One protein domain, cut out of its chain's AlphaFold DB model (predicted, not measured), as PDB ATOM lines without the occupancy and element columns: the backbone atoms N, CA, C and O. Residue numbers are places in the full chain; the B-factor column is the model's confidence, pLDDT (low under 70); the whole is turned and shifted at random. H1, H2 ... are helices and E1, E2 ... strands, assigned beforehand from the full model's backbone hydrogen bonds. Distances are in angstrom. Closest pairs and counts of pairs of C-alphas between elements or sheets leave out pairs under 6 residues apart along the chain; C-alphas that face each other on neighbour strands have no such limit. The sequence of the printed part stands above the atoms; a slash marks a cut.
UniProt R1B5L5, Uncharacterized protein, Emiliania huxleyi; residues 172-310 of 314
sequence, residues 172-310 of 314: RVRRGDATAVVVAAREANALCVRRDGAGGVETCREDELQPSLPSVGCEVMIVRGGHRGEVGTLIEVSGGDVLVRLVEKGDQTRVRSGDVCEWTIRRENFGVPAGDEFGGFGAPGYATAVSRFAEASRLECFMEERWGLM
ATOM      1  N   ARG A 172      -4.753 -50.829 -13.793       94.06
ATOM      2  CA  ARG A 172      -5.889 -50.901 -14.716       94.06
ATOM      3  C   ARG A 172      -5.426 -50.482 -16.111       94.06
ATOM      4  O   ARG A 172      -4.713 -49.507 -16.291       94.06
ATOM      5  N   VAL A 173      -5.829 -51.254 -17.102       94.81
ATOM      6  CA  VAL A 173      -5.468 -51.140 -18.512       94.81
ATOM      7  C   VAL A 173      -6.735 -51.174 -19.360       94.81
ATOM      8  O   VAL A 173      -7.798 -51.602 -18.906       94.81
ATOM      9  N   ARG A 174      -6.629 -50.733 -20.609       94.12
ATOM     10  CA  ARG A 174      -7.663 -50.866 -21.635       94.12
ATOM     11  C   ARG A 174      -7.254 -51.906 -22.670       94.12
ATOM     12  O   ARG A 174      -6.101 -51.918 -23.092       94.12
ATOM     13  N   ARG A 175      -8.215 -52.715 -23.119       91.31
ATOM     14  CA  ARG A 175      -8.098 -53.630 -24.265       91.31
ATOM     15  C   ARG A 175      -9.302 -53.372 -25.173       91.31
ATOM     16  O   ARG A 175     -10.415 -53.808 -24.878       91.31
ATOM     17  N   GLY A 176      -9.095 -52.569 -26.218       88.62
ATOM     18  CA  GLY A 176     -10.188 -51.956 -26.982       88.62
ATOM     19  C   GLY A 176     -11.057 -51.045 -26.103       88.62
ATOM     20  O   GLY A 176     -10.559 -50.118 -25.450       88.62
ATOM     21  N   ASP A 177     -12.356 -51.333 -26.065       87.38
ATOM     22  CA  ASP A 177     -13.345 -50.567 -25.292       87.38
ATOM     23  C   ASP A 177     -13.518 -51.059 -23.845       87.38
ATOM     24  O   ASP A 177     -14.132 -50.374 -23.030       87.38
ATOM     25  N   ALA A 178     -12.954 -52.220 -23.492       89.94
ATOM     26  CA  ALA A 178     -13.037 -52.774 -22.143       89.94
ATOM     27  C   ALA A 178     -11.873 -52.309 -21.253       89.94
ATOM     28  O   ALA A 178     -10.723 -52.238 -21.700       89.94
ATOM     29  N   THR A 179     -12.153 -52.072 -19.969       92.50
ATOM     30  CA  THR A 179     -11.130 -51.939 -18.924       92.50
ATOM     31  C   THR A 179     -10.881 -53.278 -18.229       92.50
ATOM     32  O   THR A 179     -11.769 -54.127 -18.108       92.50
ATOM     33  N   ALA A 180      -9.645 -53.490 -17.788       92.38
ATOM     34  CA  ALA A 180      -9.219 -54.685 -17.074       92.38
ATOM     35  C   ALA A 180      -8.102 -54.348 -16.084       92.38
ATOM     36  O   ALA A 180      -7.406 -53.358 -16.260       92.38
ATOM     37  N   VAL A 181      -7.884 -55.181 -15.072       91.06
ATOM     38  CA  VAL A 181      -6.761 -55.045 -14.130       91.06
ATOM     39  C   VAL A 181      -5.740 -56.147 -14.385       91.06
ATOM     40  O   VAL A 181      -6.109 -57.320 -14.466       91.06
ATOM     41  N   VAL A 182      -4.457 -55.789 -14.481       89.00
ATOM     42  CA  VAL A 182      -3.347 -56.750 -14.572       89.00
ATOM     43  C   VAL A 182      -3.237 -57.496 -13.239       89.00
ATOM     44  O   VAL A 182      -2.887 -56.908 -12.214       89.00
ATOM     45  N   VAL A 183      -3.550 -58.793 -13.235       83.56
ATOM     46  CA  VAL A 183      -3.527 -59.647 -12.029       83.56
ATOM     47  C   VAL A 183      -2.211 -60.408 -11.872       83.56
ATOM     48  O   VAL A 183      -1.789 -60.679 -10.747       83.56
ATOM     49  N   ALA A 184      -1.536 -60.691 -12.985       77.69
ATOM     50  CA  ALA A 184      -0.161 -61.169 -13.046       77.69
ATOM     51  C   ALA A 184       0.446 -60.760 -14.393       77.69
ATOM     52  O   ALA A 184      -0.262 -60.707 -15.397       77.69
ATOM     53  N   ALA A 185       1.749 -60.509 -14.423       66.62
ATOM     54  CA  ALA A 185       2.513 -60.639 -15.656       66.62
ATOM     55  C   ALA A 185       3.064 -62.077 -15.700       66.62
ATOM     56  O   ALA A 185       3.390 -62.636 -14.653       66.62
ATOM     57  N   ARG A 186       3.090 -62.697 -16.879       63.25
ATOM     58  CA  ARG A 186       3.594 -64.058 -17.122       63.25
ATOM     59  C   ARG A 186       4.575 -64.045 -18.302       63.25
ATOM     60  O   ARG A 186       4.892 -62.982 -18.828       63.25
ATOM     61  N   GLU A 187       5.094 -65.224 -18.642       55.66
ATOM     62  CA  GLU A 187       5.884 -65.570 -19.839       55.66
ATOM     63  C   GLU A 187       6.153 -64.431 -20.839       55.66
ATOM     64  O   GLU A 187       5.258 -64.069 -21.598       55.66
ATOM     65  N   ALA A 188       7.399 -63.945 -20.893       60.72
ATOM     66  CA  ALA A 188       8.095 -63.341 -22.046       60.72
ATOM     67  C   ALA A 188       7.418 -62.237 -22.913       60.72
ATOM     68  O   ALA A 188       8.065 -61.786 -23.853       60.72
ATOM     69  N   ASN A 189       6.166 -61.832 -22.646       67.31
ATOM     70  CA  ASN A 189       5.334 -60.747 -23.219       67.31
ATOM     71  C   ASN A 189       3.822 -60.910 -22.881       67.31
ATOM     72  O   ASN A 189       3.015 -60.056 -23.259       67.31
ATOM     73  N   ALA A 190       3.409 -62.001 -22.220       80.88
ATOM     74  CA  ALA A 190       2.017 -62.335 -21.921       80.88
ATOM     75  C   ALA A 190       1.573 -61.855 -20.526       80.88
ATOM     76  O   ALA A 190       2.235 -62.062 -19.513       80.88
ATOM     77  N   LEU A 191       0.403 -61.234 -20.447       86.94
ATOM     78  CA  LEU A 191      -0.148 -60.625 -19.244       86.94
ATOM     79  C   LEU A 191      -1.498 -61.259 -18.923       86.94
ATOM     80  O   LEU A 191      -2.360 -61.379 -19.793       86.94
ATOM     81  N   CYS A 192      -1.701 -61.629 -17.661       87.00
ATOM     82  CA  CYS A 192      -2.999 -62.052 -17.163       87.00
ATOM     83  C   CYS A 192      -3.785 -60.820 -16.708       87.00
ATOM     84  O   CYS A 192      -3.405 -60.140 -15.748       87.00
ATOM     85  N   VAL A 193      -4.908 -60.555 -17.370       90.38
ATOM     86  CA  VAL A 193      -5.802 -59.429 -17.093       90.38
ATOM     87  C   VAL A 193      -7.186 -59.933 -16.693       90.38
ATOM     88  O   VAL A 193      -7.712 -60.879 -17.271       90.38
ATOM     89  N   ARG A 194      -7.808 -59.297 -15.702       90.12
ATOM     90  CA  ARG A 194      -9.206 -59.547 -15.323       90.12
ATOM     91  C   ARG A 194     -10.041 -58.347 -15.743       90.12
ATOM     92  O   ARG A 194      -9.811 -57.260 -15.216       90.12
ATOM     93  N   ARG A 195     -10.977 -58.526 -16.682       89.19
ATOM     94  CA  ARG A 195     -11.862 -57.436 -17.134       89.19
ATOM     95  C   ARG A 195     -12.733 -56.944 -15.978       89.19
ATOM     96  O   ARG A 195     -13.207 -57.750 -15.178       89.19
ATOM     97  N   ASP A 196     -12.961 -55.638 -15.897       84.56
ATOM     98  CA  ASP A 196     -13.893 -55.088 -14.913       84.56
ATOM     99  C   ASP A 196     -15.311 -55.637 -15.177       84.56
ATOM    100  O   ASP A 196     -15.765 -55.706 -16.317       84.56
ATOM    101  N   GLY A 197     -15.998 -56.086 -14.123       79.62
ATOM    102  CA  GLY A 197     -17.335 -56.688 -14.219       79.62
ATOM    103  C   GLY A 197     -17.390 -58.145 -14.709       79.62
ATOM    104  O   GLY A 197     -18.440 -58.770 -14.573       79.62
ATOM    105  N   ALA A 198     -16.292 -58.725 -15.207       74.69
ATOM    106  CA  ALA A 198     -16.231 -60.140 -15.585       74.69
ATOM    107  C   ALA A 198     -15.506 -60.986 -14.524       74.69
ATOM    108  O   ALA A 198     -14.494 -60.578 -13.958       74.69
ATOM    109  N   GLY A 199     -15.988 -62.211 -14.289       72.12
ATOM    110  CA  GLY A 199     -15.332 -63.160 -13.376       72.12
ATOM    111  C   GLY A 199     -14.067 -63.824 -13.944       72.12
ATOM    112  O   GLY A 199     -13.307 -64.425 -13.188       72.12
ATOM    113  N   GLY A 200     -13.844 -63.736 -15.258       80.19
ATOM    114  CA  GLY A 200     -12.749 -64.412 -15.956       80.19
ATOM    115  C   GLY A 200     -11.418 -63.656 -15.919       80.19
ATOM    116  O   GLY A 200     -11.377 -62.427 -16.002       80.19
ATOM    117  N   VAL A 201     -10.323 -64.415 -15.849       85.50
ATOM    118  CA  VAL A 201      -8.969 -63.938 -16.158       85.50
ATOM    119  C   VAL A 201      -8.639 -64.367 -17.586       85.50
ATOM    120  O   VAL A 201      -8.811 -65.531 -17.936       85.50
ATOM    121  N   GLU A 202      -8.170 -63.429 -18.397       87.56
ATOM    122  CA  GLU A 202      -7.726 -63.644 -19.774       87.56
ATOM    123  C   GLU A 202      -6.216 -63.436 -19.879       87.56
ATOM    124  O   GLU A 202      -5.637 -62.662 -19.116       87.56
ATOM    125  N   THR A 203      -5.590 -64.073 -20.867       88.81
ATOM    126  CA  THR A 203      -4.201 -63.799 -21.248       88.81
ATOM    127  C   THR A 203      -4.185 -62.941 -22.515       88.81
ATOM    128  O   THR A 203      -4.896 -63.236 -23.476       88.81
ATOM    129  N   CYS A 204      -3.389 -61.874 -22.524       89.19
ATOM    130  CA  CYS A 204      -3.189 -60.972 -23.665       89.19
ATOM    131  C   CYS A 204      -1.732 -60.505 -23.725       89.19
ATOM    132  O   CYS A 204      -1.013 -60.622 -22.733       89.19
ATOM    133  N   ARG A 205      -1.274 -59.951 -24.846       89.81
ATOM    134  CA  ARG A 205       0.070 -59.354 -24.915       89.81
ATOM    135  C   ARG A 205       0.093 -57.898 -24.445       89.81
ATOM    136  O   ARG A 205      -0.943 -57.240 -24.392       89.81
ATOM    137  N   GLU A 206       1.276 -57.381 -24.111       88.69
ATOM    138  CA  GLU A 206       1.451 -55.979 -23.696       88.69
ATOM    139  C   GLU A 206       1.130 -54.959 -24.810       88.69
ATOM    140  O   GLU A 206       0.662 -53.861 -24.511       88.69
ATOM    141  N   ASP A 207       1.327 -55.311 -26.082       90.06
ATOM    142  CA  ASP A 207       1.007 -54.470 -27.248       90.06
ATOM    143  C   ASP A 207      -0.500 -54.395 -27.558       90.06
ATOM    144  O   ASP A 207      -0.952 -53.447 -28.199       90.06
ATOM    145  N   GLU A 208      -1.297 -55.331 -27.038       91.69
ATOM    146  CA  GLU A 208      -2.767 -55.278 -27.077       91.69
ATOM    147  C   GLU A 208      -3.369 -54.346 -26.009       91.69
ATOM    148  O   GLU A 208      -4.583 -54.111 -26.000       91.69
ATOM    149  N   LEU A 209      -2.546 -53.844 -25.082       92.44
ATOM    150  CA  LEU A 209      -2.976 -53.033 -23.951       92.44
ATOM    151  C   LEU A 209      -2.630 -51.556 -24.123       92.44
ATOM    152  O   LEU A 209      -1.580 -51.172 -24.637       92.44
ATOM    153  N   GLN A 210      -3.501 -50.708 -23.588       93.56
ATOM    154  CA  GLN A 210      -3.260 -49.278 -23.430       93.56
ATOM    155  C   GLN A 210      -3.397 -48.893 -21.950       93.56
ATOM    156  O   GLN A 210      -4.223 -49.484 -21.247       93.56
ATOM    157  N   PRO A 211      -2.632 -47.914 -21.440       92.81
ATOM    158  CA  PRO A 211      -2.861 -47.378 -20.102       92.81
ATOM    159  C   PRO A 211      -4.286 -46.821 -19.972       92.81
ATOM    160  O   PRO A 211      -4.762 -46.121 -20.869       92.81
ATOM    161  N   SER A 212      -4.996 -47.125 -18.878       92.25
ATOM    162  CA  SER A 212      -6.296 -46.490 -18.637       92.25
ATOM    163  C   SER A 212      -6.091 -45.099 -18.044       92.25
ATOM    164  O   SER A 212      -5.478 -44.976 -16.980       92.25
ATOM    165  N   LEU A 213      -6.642 -44.068 -18.691       88.75
ATOM    166  CA  LEU A 213      -6.651 -42.717 -18.135       88.75
ATOM    167  C   LEU A 213      -7.517 -42.698 -16.855       88.75
ATOM    168  O   LEU A 213      -8.711 -42.990 -16.950       88.75
ATOM    169  N   PRO A 214      -6.952 -42.379 -15.677       88.50
ATOM    170  CA  PRO A 214      -7.695 -42.325 -14.422       88.50
ATOM    171  C   PRO A 214      -8.552 -41.060 -14.305       88.50
ATOM    172  O   PRO A 214      -8.288 -40.042 -14.950       88.50
ATOM    173  N   SER A 215      -9.516 -41.090 -13.387       92.38
ATOM    174  CA  SER A 215     -10.214 -39.890 -12.914       92.38
ATOM    175  C   SER A 215      -9.342 -39.068 -11.958       92.38
ATOM    176  O   SER A 215      -8.497 -39.605 -11.238       92.38
ATOM    177  N   VAL A 216      -9.572 -37.753 -11.900       94.56
ATOM    178  CA  VAL A 216      -8.942 -36.874 -10.899       94.56
ATOM    179  C   VAL A 216      -9.233 -37.394  -9.484       94.56
ATOM    180  O   VAL A 216     -10.361 -37.767  -9.170       94.56
ATOM    181  N   GLY A 217      -8.202 -37.432  -8.638       91.31
ATOM    182  CA  GLY A 217      -8.237 -38.007  -7.292       91.31
ATOM    183  C   GLY A 217      -7.827 -39.483  -7.201       91.31
ATOM    184  O   GLY A 217      -7.532 -39.945  -6.101       91.31
ATOM    185  N   CYS A 218      -7.749 -40.222  -8.314       91.06
ATOM    186  CA  CYS A 218      -7.246 -41.599  -8.315       91.06
ATOM    187  C   CYS A 218      -5.734 -41.668  -8.029       91.06
ATOM    188  O   CYS A 218      -4.975 -40.748  -8.357       91.06
ATOM    189  N   GLU A 219      -5.287 -42.796  -7.466       91.56
ATOM    190  CA  GLU A 219      -3.864 -43.145  -7.448       91.56
ATOM    191  C   GLU A 219      -3.420 -43.639  -8.830       91.56
ATOM    192  O   GLU A 219      -4.160 -44.319  -9.547       91.56
ATOM    193  N   VAL A 220      -2.203 -43.266  -9.220       94.31
ATOM    194  CA  VAL A 220      -1.645 -43.513 -10.551       94.31
ATOM    195  C   VAL A 220      -0.200 -43.959 -10.445       94.31
ATOM    196  O   VAL A 220       0.535 -43.472  -9.589       94.31
ATOM    197  N   MET A 221       0.227 -44.820 -11.359       92.75
ATOM    198  CA  MET A 221       1.639 -45.092 -11.601       92.75
ATOM    199  C   MET A 221       2.065 -44.430 -12.906       92.75
ATOM    200  O   MET A 221       1.368 -44.524 -13.920       92.75
ATOM    201  N   ILE A 222       3.232 -43.796 -12.896       93.00
ATOM    202  CA  ILE A 222       3.876 -43.311 -14.115       93.00
ATOM    203  C   ILE A 222       4.560 -44.513 -14.777       93.00
ATOM    204  O   ILE A 222       5.453 -45.135 -14.204       93.00
ATOM    205  N   VAL A 223       4.125 -44.886 -15.977       91.81
ATOM    206  CA  VAL A 223       4.562 -46.116 -16.660       91.81
ATOM    207  C   VAL A 223       5.692 -45.880 -17.669       91.81
ATOM    208  O   VAL A 223       6.371 -46.828 -18.069       91.81
ATOM    209  N   ARG A 224       5.937 -44.619 -18.050       90.69
ATOM    210  CA  ARG A 224       6.933 -44.188 -19.050       90.69
ATOM    211  C   ARG A 224       7.617 -42.875 -18.629       90.69
ATOM    212  O   ARG A 224       7.147 -42.177 -17.741       90.69
ATOM    213  N   GLY A 225       8.738 -42.538 -19.270       90.38
ATOM    214  CA  GLY A 225       9.496 -41.311 -18.985       90.38
ATOM    215  C   GLY A 225      10.394 -41.383 -17.741       90.38
ATOM    216  O   GLY A 225      10.634 -42.454 -17.186       90.38
ATOM    217  N   GLY A 226      10.928 -40.230 -17.320       88.44
ATOM    218  CA  GLY A 226      11.936 -40.133 -16.250       88.44
ATOM    219  C   GLY A 226      11.435 -40.460 -14.838       88.44
ATOM    220  O   GLY A 226      12.239 -40.796 -13.979       88.44
ATOM    221  N   HIS A 227      10.119 -40.414 -14.619       89.44
ATOM    222  CA  HIS A 227       9.457 -40.758 -13.355       89.44
ATOM    223  C   HIS A 227       8.874 -42.188 -13.358       89.44
ATOM    224  O   HIS A 227       8.013 -42.521 -12.547       89.44
ATOM    225  N   ARG A 228       9.289 -43.049 -14.299       88.25
ATOM    226  CA  ARG A 228       8.740 -44.404 -14.451       88.25
ATOM    227  C   ARG A 228       8.854 -45.225 -13.160       88.25
ATOM    228  O   ARG A 228       9.945 -45.434 -12.643       88.25
ATOM    229  N   GLY A 229       7.730 -45.791 -12.731       85.06
ATOM    230  CA  GLY A 229       7.585 -46.581 -11.510       85.06
ATOM    231  C   GLY A 229       7.151 -45.761 -10.296       85.06
ATOM    232  O   GLY A 229       6.650 -46.348  -9.341       85.06
ATOM    233  N   GLU A 230       7.274 -44.430 -10.334       88.12
ATOM    234  CA  GLU A 230       6.783 -43.574  -9.258       88.12
ATOM    235  C   GLU A 230       5.246 -43.558  -9.236       88.12
ATOM    236  O   GLU A 230       4.580 -43.573 -10.280       88.12
ATOM    237  N   VAL A 231       4.687 -43.524  -8.024       89.25
ATOM    238  CA  VAL A 231       3.241 -43.481  -7.777       89.25
ATOM    239  C   VAL A 231       2.842 -42.133  -7.199       89.25
ATOM    240  O   VAL A 231       3.561 -41.531  -6.397       89.25
ATOM    241  N   GLY A 232       1.676 -41.659  -7.620       92.06
ATOM    242  CA  GLY A 232       1.131 -40.365  -7.247       92.06
ATOM    243  C   GLY A 232      -0.390 -40.339  -7.215       92.06
ATOM    244  O   GLY A 232      -1.053 -41.337  -7.485       92.06
ATOM    245  N   THR A 233      -0.944 -39.169  -6.917       93.62
ATOM    246  CA  THR A 233      -2.374 -38.868  -7.059       93.62
ATOM    247  C   THR A 233      -2.573 -37.934  -8.247       93.62
ATOM    248  O   THR A 233      -1.869 -36.927  -8.367       93.62
ATOM    249  N   LEU A 234      -3.534 -38.246  -9.120       95.00
ATOM    250  CA  LEU A 234      -3.896 -37.392 -10.251       95.00
ATOM    251  C   LEU A 234      -4.620 -36.127  -9.761       95.00
ATOM    252  O   LEU A 234      -5.679 -36.229  -9.143       95.00
ATOM    253  N   ILE A 235      -4.063 -34.947 -10.041       96.38
ATOM    254  CA  ILE A 235      -4.616 -33.644  -9.629       96.38
ATOM    255  C   ILE A 235      -5.433 -33.000 -10.756       96.38
ATOM    256  O   ILE A 235      -6.499 -32.446 -10.510       96.38
ATOM    257  N   GLU A 236      -4.924 -33.047 -11.987       95.62
ATOM    258  CA  GLU A 236      -5.456 -32.294 -13.129       95.62
ATOM    259  C   GLU A 236      -5.207 -33.067 -14.432       95.62
ATOM    260  O   GLU A 236      -4.187 -33.744 -14.567       95.62
ATOM    261  N   VAL A 237      -6.111 -32.922 -15.403       94.75
ATOM    262  CA  VAL A 237      -5.954 -33.395 -16.787       94.75
ATOM    263  C   VAL A 237      -6.146 -32.189 -17.703       94.75
ATOM    264  O   VAL A 237      -7.190 -31.541 -17.638       94.75
ATOM    265  N   SER A 238      -5.157 -31.864 -18.538       93.31
ATOM    266  CA  SER A 238      -5.163 -30.634 -19.339       93.31
ATOM    267  C   SER A 238      -4.358 -30.800 -20.628       93.31
ATOM    268  O   SER A 238      -3.191 -31.177 -20.599       93.31
ATOM    269  N   GLY A 239      -4.983 -30.544 -21.782       84.94
ATOM    270  CA  GLY A 239      -4.295 -30.505 -23.085       84.94
ATOM    271  C   GLY A 239      -3.627 -31.809 -23.553       84.94
ATOM    272  O   GLY A 239      -2.783 -31.763 -24.441       84.94
ATOM    273  N   GLY A 240      -3.976 -32.964 -22.972       90.50
ATOM    274  CA  GLY A 240      -3.310 -34.251 -23.220       90.50
ATOM    275  C   GLY A 240      -2.187 -34.582 -22.227       90.50
ATOM    276  O   GLY A 240      -1.714 -35.722 -22.212       90.50
ATOM    277  N   ASP A 241      -1.828 -33.643 -21.354       94.94
ATOM    278  CA  ASP A 241      -0.985 -33.858 -20.180       94.94
ATOM    279  C   ASP A 241      -1.833 -34.073 -18.917       94.94
ATOM    280  O   ASP A 241      -3.034 -33.787 -18.862       94.94
ATOM    281  N   VAL A 242      -1.179 -34.573 -17.874       95.88
ATOM    282  CA  VAL A 242      -1.720 -34.724 -16.526       95.88
ATOM    283  C   VAL A 242      -0.753 -34.170 -15.485       95.88
ATOM    284  O   VAL A 242       0.468 -34.244 -15.646       95.88
ATOM    285  N   LEU A 243      -1.299 -33.630 -14.398       96.38
ATOM    286  CA  LEU A 243      -0.539 -33.183 -13.232       96.38
ATOM    287  C   LEU A 243      -0.669 -34.224 -12.118       96.38
ATOM    288  O   LEU A 243      -1.772 -34.495 -11.642       96.38
ATOM    289  N   VAL A 244       0.454 -34.798 -11.694       95.81
ATOM    290  CA  VAL A 244       0.509 -35.872 -10.695       95.81
ATOM    291  C   VAL A 244       1.267 -35.387  -9.463       95.81
ATOM    292  O   VAL A 244       2.399 -34.920  -9.581       95.81
ATOM    293  N   ARG A 245       0.672 -35.528  -8.272       94.38
ATOM    294  CA  ARG A 245       1.381 -35.345  -6.995       94.38
ATOM    295  C   ARG A 245       2.067 -36.646  -6.616       94.38
ATOM    296  O   ARG A 245       1.377 -37.613  -6.312       94.38
ATOM    297  N   LEU A 246       3.392 -36.674  -6.620       90.44
ATOM    298  CA  LEU A 246       4.176 -37.856  -6.274       90.44
ATOM    299  C   LEU A 246       4.057 -38.150  -4.775       90.44
ATOM    300  O   LEU A 246       4.254 -37.261  -3.947       90.44
ATOM    301  N   VAL A 247       3.771 -39.404  -4.419       82.88
ATOM    302  CA  VAL A 247       3.605 -39.814  -3.014       82.88
ATOM    303  C   VAL A 247       4.915 -39.667  -2.234       82.88
ATOM    304  O   VAL A 247       4.901 -39.207  -1.098       82.88
ATOM    305  N   GLU A 248       6.053 -40.055  -2.817       73.50
ATOM    306  CA  GLU A 248       7.329 -40.111  -2.083       73.50
ATOM    307  C   GLU A 248       7.889 -38.729  -1.740       73.50
ATOM    308  O   GLU A 248       8.388 -38.510  -0.638       73.50
ATOM    309  N   LYS A 249       7.804 -37.807  -2.704       76.38
ATOM    310  CA  LYS A 249       8.471 -36.499  -2.669       76.38
ATOM    311  C   LYS A 249       7.524 -35.359  -2.289       76.38
ATOM    312  O   LYS A 249       7.985 -34.288  -1.923       76.38
ATOM    313  N   GLY A 250       6.207 -35.551  -2.418       79.38
ATOM    314  CA  GLY A 250       5.205 -34.478  -2.321       79.38
ATOM    315  C   GLY A 250       5.179 -33.527  -3.528       79.38
ATOM    316  O   GLY A 250       4.175 -32.843  -3.741       79.38
ATOM    317  N   ASP A 251       6.247 -33.525  -4.331       89.31
ATOM    318  CA  ASP A 251       6.394 -32.779  -5.579       89.31
ATOM    319  C   ASP A 251       5.268 -33.058  -6.580       89.31
ATOM    320  O   ASP A 251       4.678 -34.142  -6.631       89.31
ATOM    321  N   GLN A 252       5.003 -32.071  -7.432       94.25
ATOM    322  CA  GLN A 252       4.082 -32.201  -8.556       94.25
ATOM    323  C   GLN A 252       4.882 -32.314  -9.851       94.25
ATOM    324  O   GLN A 252       5.750 -31.485 -10.118       94.25
ATOM    325  N   THR A 253       4.576 -33.322 -10.664       95.25
ATOM    326  CA  THR A 253       5.184 -33.516 -11.984       95.25
ATOM    327  C   THR A 253       4.109 -33.514 -13.065       95.25
ATOM    328  O   THR A 253       2.992 -33.993 -12.846       95.25
ATOM    329  N   ARG A 254       4.431 -32.942 -14.230       96.12
ATOM    330  CA  ARG A 254       3.565 -32.958 -15.412       96.12
ATOM    331  C   ARG A 254       4.089 -34.004 -16.387       96.12
ATOM    332  O   ARG A 254       5.249 -33.956 -16.788       96.12
ATOM    333  N   VAL A 255       3.226 -34.939 -16.753       95.19
ATOM    334  CA  VAL A 255       3.529 -36.066 -17.644       95.19
ATOM    335  C   VAL A 255       2.395 -36.235 -18.650       95.19
ATOM    336  O   VAL A 255       1.297 -35.726 -18.433       95.19
ATOM    337  N   ARG A 256       2.629 -36.943 -19.756       95.31
ATOM    338  CA  ARG A 256       1.574 -37.171 -20.752       95.31
ATOM    339  C   ARG A 256       0.517 -38.127 -20.208       95.31
ATOM    340  O   ARG A 256       0.837 -39.082 -19.505       95.31
ATOM    341  N   SER A 257      -0.734 -37.931 -20.615       92.88
ATOM    342  CA  SER A 257      -1.858 -38.835 -20.308       92.88
ATOM    343  C   SER A 257      -1.580 -40.302 -20.670       92.88
ATOM    344  O   SER A 257      -1.940 -41.195 -19.913       92.88
ATOM    345  N   GLY A 258      -0.884 -40.559 -21.784       92.00
ATOM    346  CA  GLY A 258      -0.471 -41.906 -22.211       92.00
ATOM    347  C   GLY A 258       0.757 -42.487 -21.490       92.00
ATOM    348  O   GLY A 258       1.154 -43.612 -21.791       92.00
ATOM    349  N   ASP A 259       1.362 -41.733 -20.566       94.25
ATOM    350  CA  ASP A 259       2.503 -42.156 -19.745       94.25
ATOM    351  C   ASP A 259       2.099 -42.442 -18.282       94.25
ATOM    352  O   ASP A 259       2.949 -42.823 -17.473       94.25
ATOM    353  N   VAL A 260       0.807 -42.317 -17.941       94.31
ATOM    354  CA  VAL A 260       0.220 -42.682 -16.639       94.31
ATOM    355  C   VAL A 260      -0.824 -43.779 -16.773       94.31
ATOM    356  O   VAL A 260      -1.428 -43.965 -17.826       94.31
ATOM    357  N   CYS A 261      -1.047 -44.500 -15.681       94.88
ATOM    358  CA  CYS A 261      -1.958 -45.632 -15.626       94.88
ATOM    359  C   CYS A 261      -2.587 -45.708 -14.222       94.88
ATOM    360  O   CYS A 261      -1.892 -45.449 -13.235       94.88
ATOM    361  N   GLU A 262      -3.882 -46.019 -14.104       94.19
ATOM    362  CA  GLU A 262      -4.555 -46.100 -12.793       94.19
ATOM    363  C   GLU A 262      -3.969 -47.248 -11.954       94.19
ATOM    364  O   GLU A 262      -3.839 -48.383 -12.422       94.19
ATOM    365  N   TRP A 263      -3.627 -46.948 -10.701       91.50
ATOM    366  CA  TRP A 263      -3.055 -47.891  -9.746       91.50
ATOM    367  C   TRP A 263      -4.135 -48.380  -8.773       91.50
ATOM    368  O   TRP A 263      -4.644 -47.615  -7.956       91.50
ATOM    369  N   THR A 264      -4.496 -49.665  -8.844       87.25
ATOM    370  CA  THR A 264      -5.650 -50.208  -8.104       87.25
ATOM    371  C   THR A 264      -5.291 -50.853  -6.761       87.25
ATOM    372  O   THR A 264      -6.191 -51.240  -6.010       87.25
ATOM    373  N   ILE A 265      -4.003 -51.038  -6.440       79.19
ATOM    374  CA  ILE A 265      -3.579 -51.686  -5.188       79.19
ATOM    375  C   ILE A 265      -3.445 -50.635  -4.089       79.19
ATOM    376  O   ILE A 265      -2.423 -49.969  -3.965       79.19
ATOM    377  N   ARG A 266      -4.474 -50.535  -3.247       70.62
ATOM    378  CA  ARG A 266      -4.538 -49.558  -2.150       70.62
ATOM    379  C   ARG A 266      -3.407 -49.686  -1.120       70.62
ATOM    380  O   ARG A 266      -2.894 -50.784  -0.882       70.62
ATOM    381  N   ARG A 267      -3.141 -48.574  -0.423       63.19
ATOM    382  CA  ARG A 267      -2.176 -48.408   0.687       63.19
ATOM    383  C   ARG A 267      -2.283 -49.472   1.772       63.19
ATOM    384  O   ARG A 267      -1.264 -50.006   2.215       63.19
ATOM    385  N   GLU A 268      -3.505 -49.836   2.148       56.75
ATOM    386  CA  GLU A 268      -3.752 -50.761   3.258       56.75
ATOM    387  C   GLU A 268      -3.190 -52.169   2.979       56.75
ATOM    388  O   GLU A 268      -2.740 -52.851   3.900       56.75
ATOM    389  N   ASN A 269      -3.102 -52.585   1.707       59.53
ATOM    390  CA  ASN A 269      -2.522 -53.880   1.309       59.53
ATOM    391  C   ASN A 269      -1.018 -53.987   1.652       59.53
ATOM    392  O   ASN A 269      -0.480 -55.078   1.893       59.53
ATOM    393  N   PHE A 270      -0.341 -52.837   1.724       53.75
ATOM    394  CA  PHE A 270       1.060 -52.706   2.124       53.75
ATOM    395  C   PHE A 270       1.238 -52.535   3.639       53.75
ATOM    396  O   PHE A 270       2.370 -52.479   4.112       53.75
ATOM    397  N   GLY A 271       0.146 -52.484   4.410       49.25
ATOM    398  CA  GLY A 271       0.180 -52.209   5.847       49.25
ATOM    399  C   GLY A 271       0.434 -50.738   6.188       49.25
ATOM    400  O   GLY A 271       0.771 -50.437   7.330       49.25
ATOM    401  N   VAL A 272       0.282 -49.823   5.223       51.47
ATOM    402  CA  VAL A 272       0.334 -48.378   5.476       51.47
ATOM    403  C   VAL A 272      -1.079 -47.910   5.848       51.47
ATOM    404  O   VAL A 272      -2.000 -48.134   5.060       51.47
ATOM    405  N   PRO A 273      -1.290 -47.306   7.034       50.84
ATOM    406  CA  PRO A 273      -2.612 -46.860   7.457       50.84
ATOM    407  C   PRO A 273      -3.122 -45.701   6.590       50.84
ATOM    408  O   PRO A 273      -2.354 -44.857   6.127       50.84
ATOM    409  N   ALA A 274      -4.440 -45.646   6.401       43.91
ATOM    410  CA  ALA A 274      -5.104 -44.588   5.653       43.91
ATOM    411  C   ALA A 274      -5.204 -43.293   6.486       43.91
ATOM    412  O   ALA A 274      -6.222 -43.038   7.126       43.91
ATOM    413  N   GLY A 275      -4.147 -42.477   6.474       46.03
ATOM    414  CA  GLY A 275      -4.166 -41.118   7.025       46.03
ATOM    415  C   GLY A 275      -2.784 -40.554   7.359       46.03
ATOM    416  O   GLY A 275      -1.916 -41.266   7.860       46.03
ATOM    417  N   ASP A 276      -2.610 -39.244   7.163       45.47
ATOM    418  CA  ASP A 276      -1.417 -38.486   7.587       45.47
ATOM    419  C   ASP A 276      -1.350 -38.260   9.118       45.47
ATOM    420  O   ASP A 276      -0.439 -37.600   9.614       45.47
ATOM    421  N   GLU A 277      -2.285 -38.821   9.895       43.81
ATOM    422  CA  GLU A 277      -2.388 -38.626  11.353       43.81
ATOM    423  C   GLU A 277      -1.181 -39.172  12.145       43.81
ATOM    424  O   GLU A 277      -0.975 -38.792  13.297       43.81
ATOM    425  N   PHE A 278      -0.345 -40.018  11.530       40.94
ATOM    426  CA  PHE A 278       0.890 -40.542  12.119       40.94
ATOM    427  C   PHE A 278       2.123 -40.075  11.335       40.94
ATOM    428  O   PHE A 278       2.682 -40.793  10.497       40.94
ATOM    429  N   GLY A 279       2.562 -38.852  11.646       39.47
ATOM    430  CA  GLY A 279       3.771 -38.243  11.094       39.47
ATOM    431  C   GLY A 279       4.998 -39.148  11.255       39.47
ATOM    432  O   GLY A 279       5.459 -39.395  12.366       39.47
ATOM    433  N   GLY A 280       5.519 -39.641  10.128       41.59
ATOM    434  CA  GLY A 280       6.718 -40.486  10.066       41.59
ATOM    435  C   GLY A 280       6.673 -41.597   9.010       41.59
ATOM    436  O   GLY A 280       7.721 -41.946   8.479       41.59
ATOM    437  N   PHE A 281       5.491 -42.128   8.665       46.12
ATOM    438  CA  PHE A 281       5.361 -43.265   7.726       46.12
ATOM    439  C   PHE A 281       4.353 -43.076   6.569       46.12
ATOM    440  O   PHE A 281       4.360 -43.879   5.636       46.12
ATOM    441  N   GLY A 282       3.512 -42.032   6.596       53.72
ATOM    442  CA  GLY A 282       2.270 -41.945   5.801       53.72
ATOM    443  C   GLY A 282       2.382 -41.943   4.266       53.72
ATOM    444  O   GLY A 282       1.450 -42.393   3.597       53.72
ATOM    445  N   ALA A 283       3.504 -41.488   3.691       53.66
ATOM    446  CA  ALA A 283       3.668 -41.395   2.234       53.66
ATOM    447  C   ALA A 283       4.983 -42.003   1.688       53.66
ATOM    448  O   ALA A 283       4.891 -42.917   0.862       53.66
ATOM    449  N   PRO A 284       6.200 -41.657   2.169       55.62
ATOM    450  CA  PRO A 284       7.437 -42.208   1.593       55.62
ATOM    451  C   PRO A 284       7.548 -43.733   1.741       55.62
ATOM    452  O   PRO A 284       8.030 -44.426   0.841       55.62
ATOM    453  N   GLY A 285       7.024 -44.275   2.848       56.91
ATOM    454  CA  GLY A 285       6.947 -45.717   3.085       56.91
ATOM    455  C   GLY A 285       6.029 -46.440   2.095       56.91
ATOM    456  O   GLY A 285       6.380 -47.523   1.630       56.91
ATOM    457  N   TYR A 286       4.899 -45.829   1.716       61.69
ATOM    458  CA  TYR A 286       3.993 -46.382   0.704       61.69
ATOM    459  C   TYR A 286       4.636 -46.384  -0.682       61.69
ATOM    460  O   TYR A 286       4.680 -47.432  -1.321       61.69
ATOM    461  N   ALA A 287       5.202 -45.255  -1.116       59.75
ATOM    462  CA  ALA A 287       5.866 -45.170  -2.415       59.75
ATOM    463  C   ALA A 287       7.028 -46.171  -2.534       59.75
ATOM    464  O   ALA A 287       7.102 -46.916  -3.506       59.75
ATOM    465  N   THR A 288       7.860 -46.290  -1.491       61.72
ATOM    466  CA  THR A 288       8.933 -47.298  -1.431       61.72
ATOM    467  C   THR A 288       8.382 -48.727  -1.515       61.72
ATOM    468  O   THR A 288       8.944 -49.569  -2.219       61.72
ATOM    469  N   ALA A 289       7.286 -49.025  -0.805       61.38
ATOM    470  CA  ALA A 289       6.659 -50.345  -0.814       61.38
ATOM    471  C   ALA A 289       6.054 -50.696  -2.183       61.38
ATOM    472  O   ALA A 289       6.215 -51.829  -2.636       61.38
ATOM    473  N   VAL A 290       5.422 -49.735  -2.864       62.41
ATOM    474  CA  VAL A 290       4.866 -49.933  -4.209       62.41
ATOM    475  C   VAL A 290       5.969 -50.077  -5.252       62.41
ATOM    476  O   VAL A 290       5.909 -51.017  -6.038       62.41
ATOM    477  N   SER A 291       7.008 -49.237  -5.225       61.78
ATOM    478  CA  SER A 291       8.159 -49.360  -6.131       61.78
ATOM    479  C   SER A 291       8.813 -50.739  -6.010       61.78
ATOM    480  O   SER A 291       8.994 -51.429  -7.014       61.78
ATOM    481  N   ARG A 292       9.056 -51.205  -4.775       63.56
ATOM    482  CA  ARG A 292       9.570 -52.559  -4.505       63.56
ATOM    483  C   ARG A 292       8.602 -53.663  -4.914       63.56
ATOM    484  O   ARG A 292       9.053 -54.715  -5.340       63.56
ATOM    485  N   PHE A 293       7.292 -53.461  -4.793       65.25
ATOM    486  CA  PHE A 293       6.296 -54.441  -5.230       65.25
ATOM    487  C   PHE A 293       6.174 -54.511  -6.756       65.25
ATOM    488  O   PHE A 293       6.015 -55.601  -7.296       65.25
ATOM    489  N   ALA A 294       6.281 -53.387  -7.461       61.62
ATOM    490  CA  ALA A 294       6.306 -53.344  -8.919       61.62
ATOM    491  C   ALA A 294       7.595 -53.976  -9.469       61.62
ATOM    492  O   ALA A 294       7.550 -54.718 -10.448       61.62
ATOM    493  N   GLU A 295       8.734 -53.740  -8.812       62.06
ATOM    494  CA  GLU A 295      10.004 -54.410  -9.103       62.06
ATOM    495  C   GLU A 295       9.938 -55.915  -8.795       62.06
ATOM    496  O   GLU A 295      10.238 -56.726  -9.668       62.06
ATOM    497  N   ALA A 296       9.447 -56.308  -7.615       61.25
ATOM    498  CA  ALA A 296       9.248 -57.710  -7.247       61.25
ATOM    499  C   ALA A 296       8.267 -58.423  -8.189       61.25
ATOM    500  O   ALA A 296       8.545 -59.538  -8.601       61.25
ATOM    501  N   SER A 297       7.181 -57.767  -8.610       59.16
ATOM    502  CA  SER A 297       6.232 -58.325  -9.585       59.16
ATOM    503  C   SER A 297       6.886 -58.570 -10.948       59.16
ATOM    504  O   SER A 297       6.527 -59.530 -11.614       59.16
ATOM    505  N   ARG A 298       7.855 -57.740 -11.369       59.22
ATOM    506  CA  ARG A 298       8.661 -57.991 -12.584       59.22
ATOM    507  C   ARG A 298       9.674 -59.125 -12.375       59.22
ATOM    508  O   ARG A 298       9.930 -59.894 -13.297       59.22
ATOM    509  N   LEU A 299      10.245 -59.237 -11.174       49.25
ATOM    510  CA  LEU A 299      11.194 -60.295 -10.812       49.25
ATOM    511  C   LEU A 299      10.520 -61.665 -10.631       49.25
ATOM    512  O   LEU A 299      11.138 -62.670 -10.972       49.25
ATOM    513  N   GLU A 300       9.271 -61.723 -10.159       52.16
ATOM    514  CA  GLU A 300       8.451 -62.945 -10.135       52.16
ATOM    515  C   GLU A 300       8.335 -63.530 -11.555       52.16
ATOM    516  O   GLU A 300       8.654 -64.701 -11.751       52.16
ATOM    517  N   CYS A 301       8.031 -62.700 -12.563       45.56
ATOM    518  CA  CYS A 301       7.985 -63.120 -13.971       45.56
ATOM    519  C   CYS A 301       9.336 -63.631 -14.489       45.56
ATOM    520  O   CYS A 301       9.395 -64.675 -15.131       45.56
ATOM    521  N   PHE A 302      10.426 -62.908 -14.201       41.16
ATOM    522  CA  PHE A 302      11.775 -63.294 -14.630       41.16
ATOM    523  C   PHE A 302      12.247 -64.605 -13.980       41.16
ATOM    524  O   PHE A 302      12.997 -65.376 -14.579       41.16
ATOM    525  N   MET A 303      11.809 -64.876 -12.747       39.16
ATOM    526  CA  MET A 303      12.033 -66.177 -12.130       39.16
ATOM    527  C   MET A 303      11.202 -67.251 -12.835       39.16
ATOM    528  O   MET A 303      11.805 -68.217 -13.293       39.16
ATOM    529  N   GLU A 304       9.880 -67.092 -12.980       44.50
ATOM    530  CA  GLU A 304       9.021 -68.070 -13.680       44.50
ATOM    531  C   GLU A 304       9.571 -68.436 -15.076       44.50
ATOM    532  O   GLU A 304       9.684 -69.619 -15.392       44.50
ATOM    533  N   GLU A 305      10.032 -67.450 -15.856       39.28
ATOM    534  CA  GLU A 305      10.681 -67.636 -17.166       39.28
ATOM    535  C   GLU A 305      11.917 -68.555 -17.096       39.28
ATOM    536  O   GLU A 305      12.081 -69.468 -17.909       39.28
ATOM    537  N   ARG A 306      12.780 -68.363 -16.091       38.56
ATOM    538  CA  ARG A 306      13.998 -69.168 -15.911       38.56
ATOM    539  C   ARG A 306      13.733 -70.551 -15.304       38.56
ATOM    540  O   ARG A 306      14.549 -71.449 -15.506       38.56
ATOM    541  N   TRP A 307      12.633 -70.734 -14.571       38.38
ATOM    542  CA  TRP A 307      12.220 -72.045 -14.053       38.38
ATOM    543  C   TRP A 307      11.524 -72.889 -15.132       38.38
ATOM    544  O   TRP A 307      11.863 -74.063 -15.261       38.38
ATOM    545  N   GLY A 308      10.632 -72.311 -15.948       38.41
ATOM    546  CA  GLY A 308       9.955 -73.029 -17.043       38.41
ATOM    547  C   GLY A 308      10.940 -73.637 -18.048       38.41
ATOM    548  O   GLY A 308      10.915 -74.839 -18.305       38.41
ATOM    549  N   LEU A 309      11.927 -72.843 -18.480       37.81
ATOM    550  CA  LEU A 309      13.006 -73.285 -19.376       37.81
ATOM    551  C   LEU A 309      13.889 -74.425 -18.826       37.81
ATOM    552  O   LEU A 309      14.651 -75.011 -19.594       37.81
ATOM    553  N   MET A 310      13.832 -74.745 -17.526       36.88
ATOM    554  CA  MET A 310      14.544 -75.895 -16.946       36.88
ATOM    555  C   MET A 310      13.677 -77.155 -16.799       36.88
ATOM    556  O   MET A 310      14.219 -78.209 -16.461       36.88
TER     557      MET A 310
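What this domain is: This is residues 172 to 310 of the 314 residues of an uncharacterized protein of Emiliania huxleyi (UniProt R1B5L5). Two small strand lobes sit side by side, one a five-stranded sheet curled like part of a barrel and the other a strongly twisted sheet of four strands, and the long helix H2 runs past both, grazing each in turn. The lobes come together where edge strand E1 meets edge strand E9, and the short helix H1 packs on residues 286 to 290 of H2. The printed part has 139 residues, with nine named strands, E1 to E9, followed by two named helices, H1 and H2. The larger sheet has the order E8, E7, E6, E5, E9 and the smaller E1, E2, E3, E4, both antiparallel throughout; the class is mixed, helices and strands. The whole is compact, with a radius of gyration of the C-alphas of 15.8 A and spans of 47 by 35 by 31 A.

How they stand to each other: Look first at the larger sheet, where E5, residues 219 to 222, E6, residues 231 to 238, E7, residues 241 to 246, and E8, residues 252 to 256, form a meander, each strand the antiparallel neighbour of the one before. Between E7 and E8, N 244 and O 253 are 2.9 A apart, and between E6 and E7, N 235 and O 243 are 2.8 A apart, both within hydrogen-bond range. E6 bends by 66 degrees at residue 235, and its hairpin with E5 has N 220 and O 232 at 2.8 A. On the other side of E5 is E9, residues 260 to 262, an edge strand, with N 221 and O 261 at 2.9 A. This sheet is strongly twisted, and its strands' lines turn by 100 degrees from edge to edge. Move outward to E1, residues 172 to 175, whose closest C-alpha pair with E9 is Arg 172 and Glu 262, 5.3 A apart. E1 begins a second meander with E2, residues 178 to 185, E3, residues 190 to 195, and E4, residues 201 to 205. Here N 173 and O 180 of E1 and E2 are 2.8 A apart, N 181 and O 194 of E2 and E3 2.8 A, and N 193 and O 202 of E3 and E4 2.8 A. E2 bends by 53 degrees at residue 181. Now find H2, residues 284 to 308, which only grazes the larger sheet with residues 284 to 294, and the smaller with residues 297 to 302. Its closest C-alphas to E6 are Ala 287 and Val 231, 6.2 A apart, and to E2 Cys 301 and Ala 185, also 6.2 A. H1, residues 267 to 270, touches H2, with C-alphas 267 and 286 at 6.5 A, and is on neither sheet. In H2, 20 of 21 O i to N i+4 pairs are within hydrogen-bond range; H1 is too short for such a pair.

Where its parts are: Find C-alpha 231 at (3.241, -43.481, -7.777); from there E6 runs 19.2 A to residue 238. E7 measures 15.4 A and E8 13.4 A. Go back to C-alpha 172 at (-5.889, -50.901, -14.716), where E1 begins; E2 then spans 18.6 A, E3 15.5 A and E4 13.4 A. H2 runs 36.1 A and ends with C-alpha 308 at (9.955, -73.029, -17.043).

The domain as a whole: The two C-alphas farthest apart are those of Glu 277 and Met 310, at 49.8 A. The printed part has no cut. The links E4 to E5 and H1 to H2 are long, 13 residues each; in the first, residues 210 to 211 pair antiparallel with residues 173 to 174 of E1. The mean pLDDT of the printed part is 76.4, and residues 185 to 189 and 267 to 310 of the model are under 70.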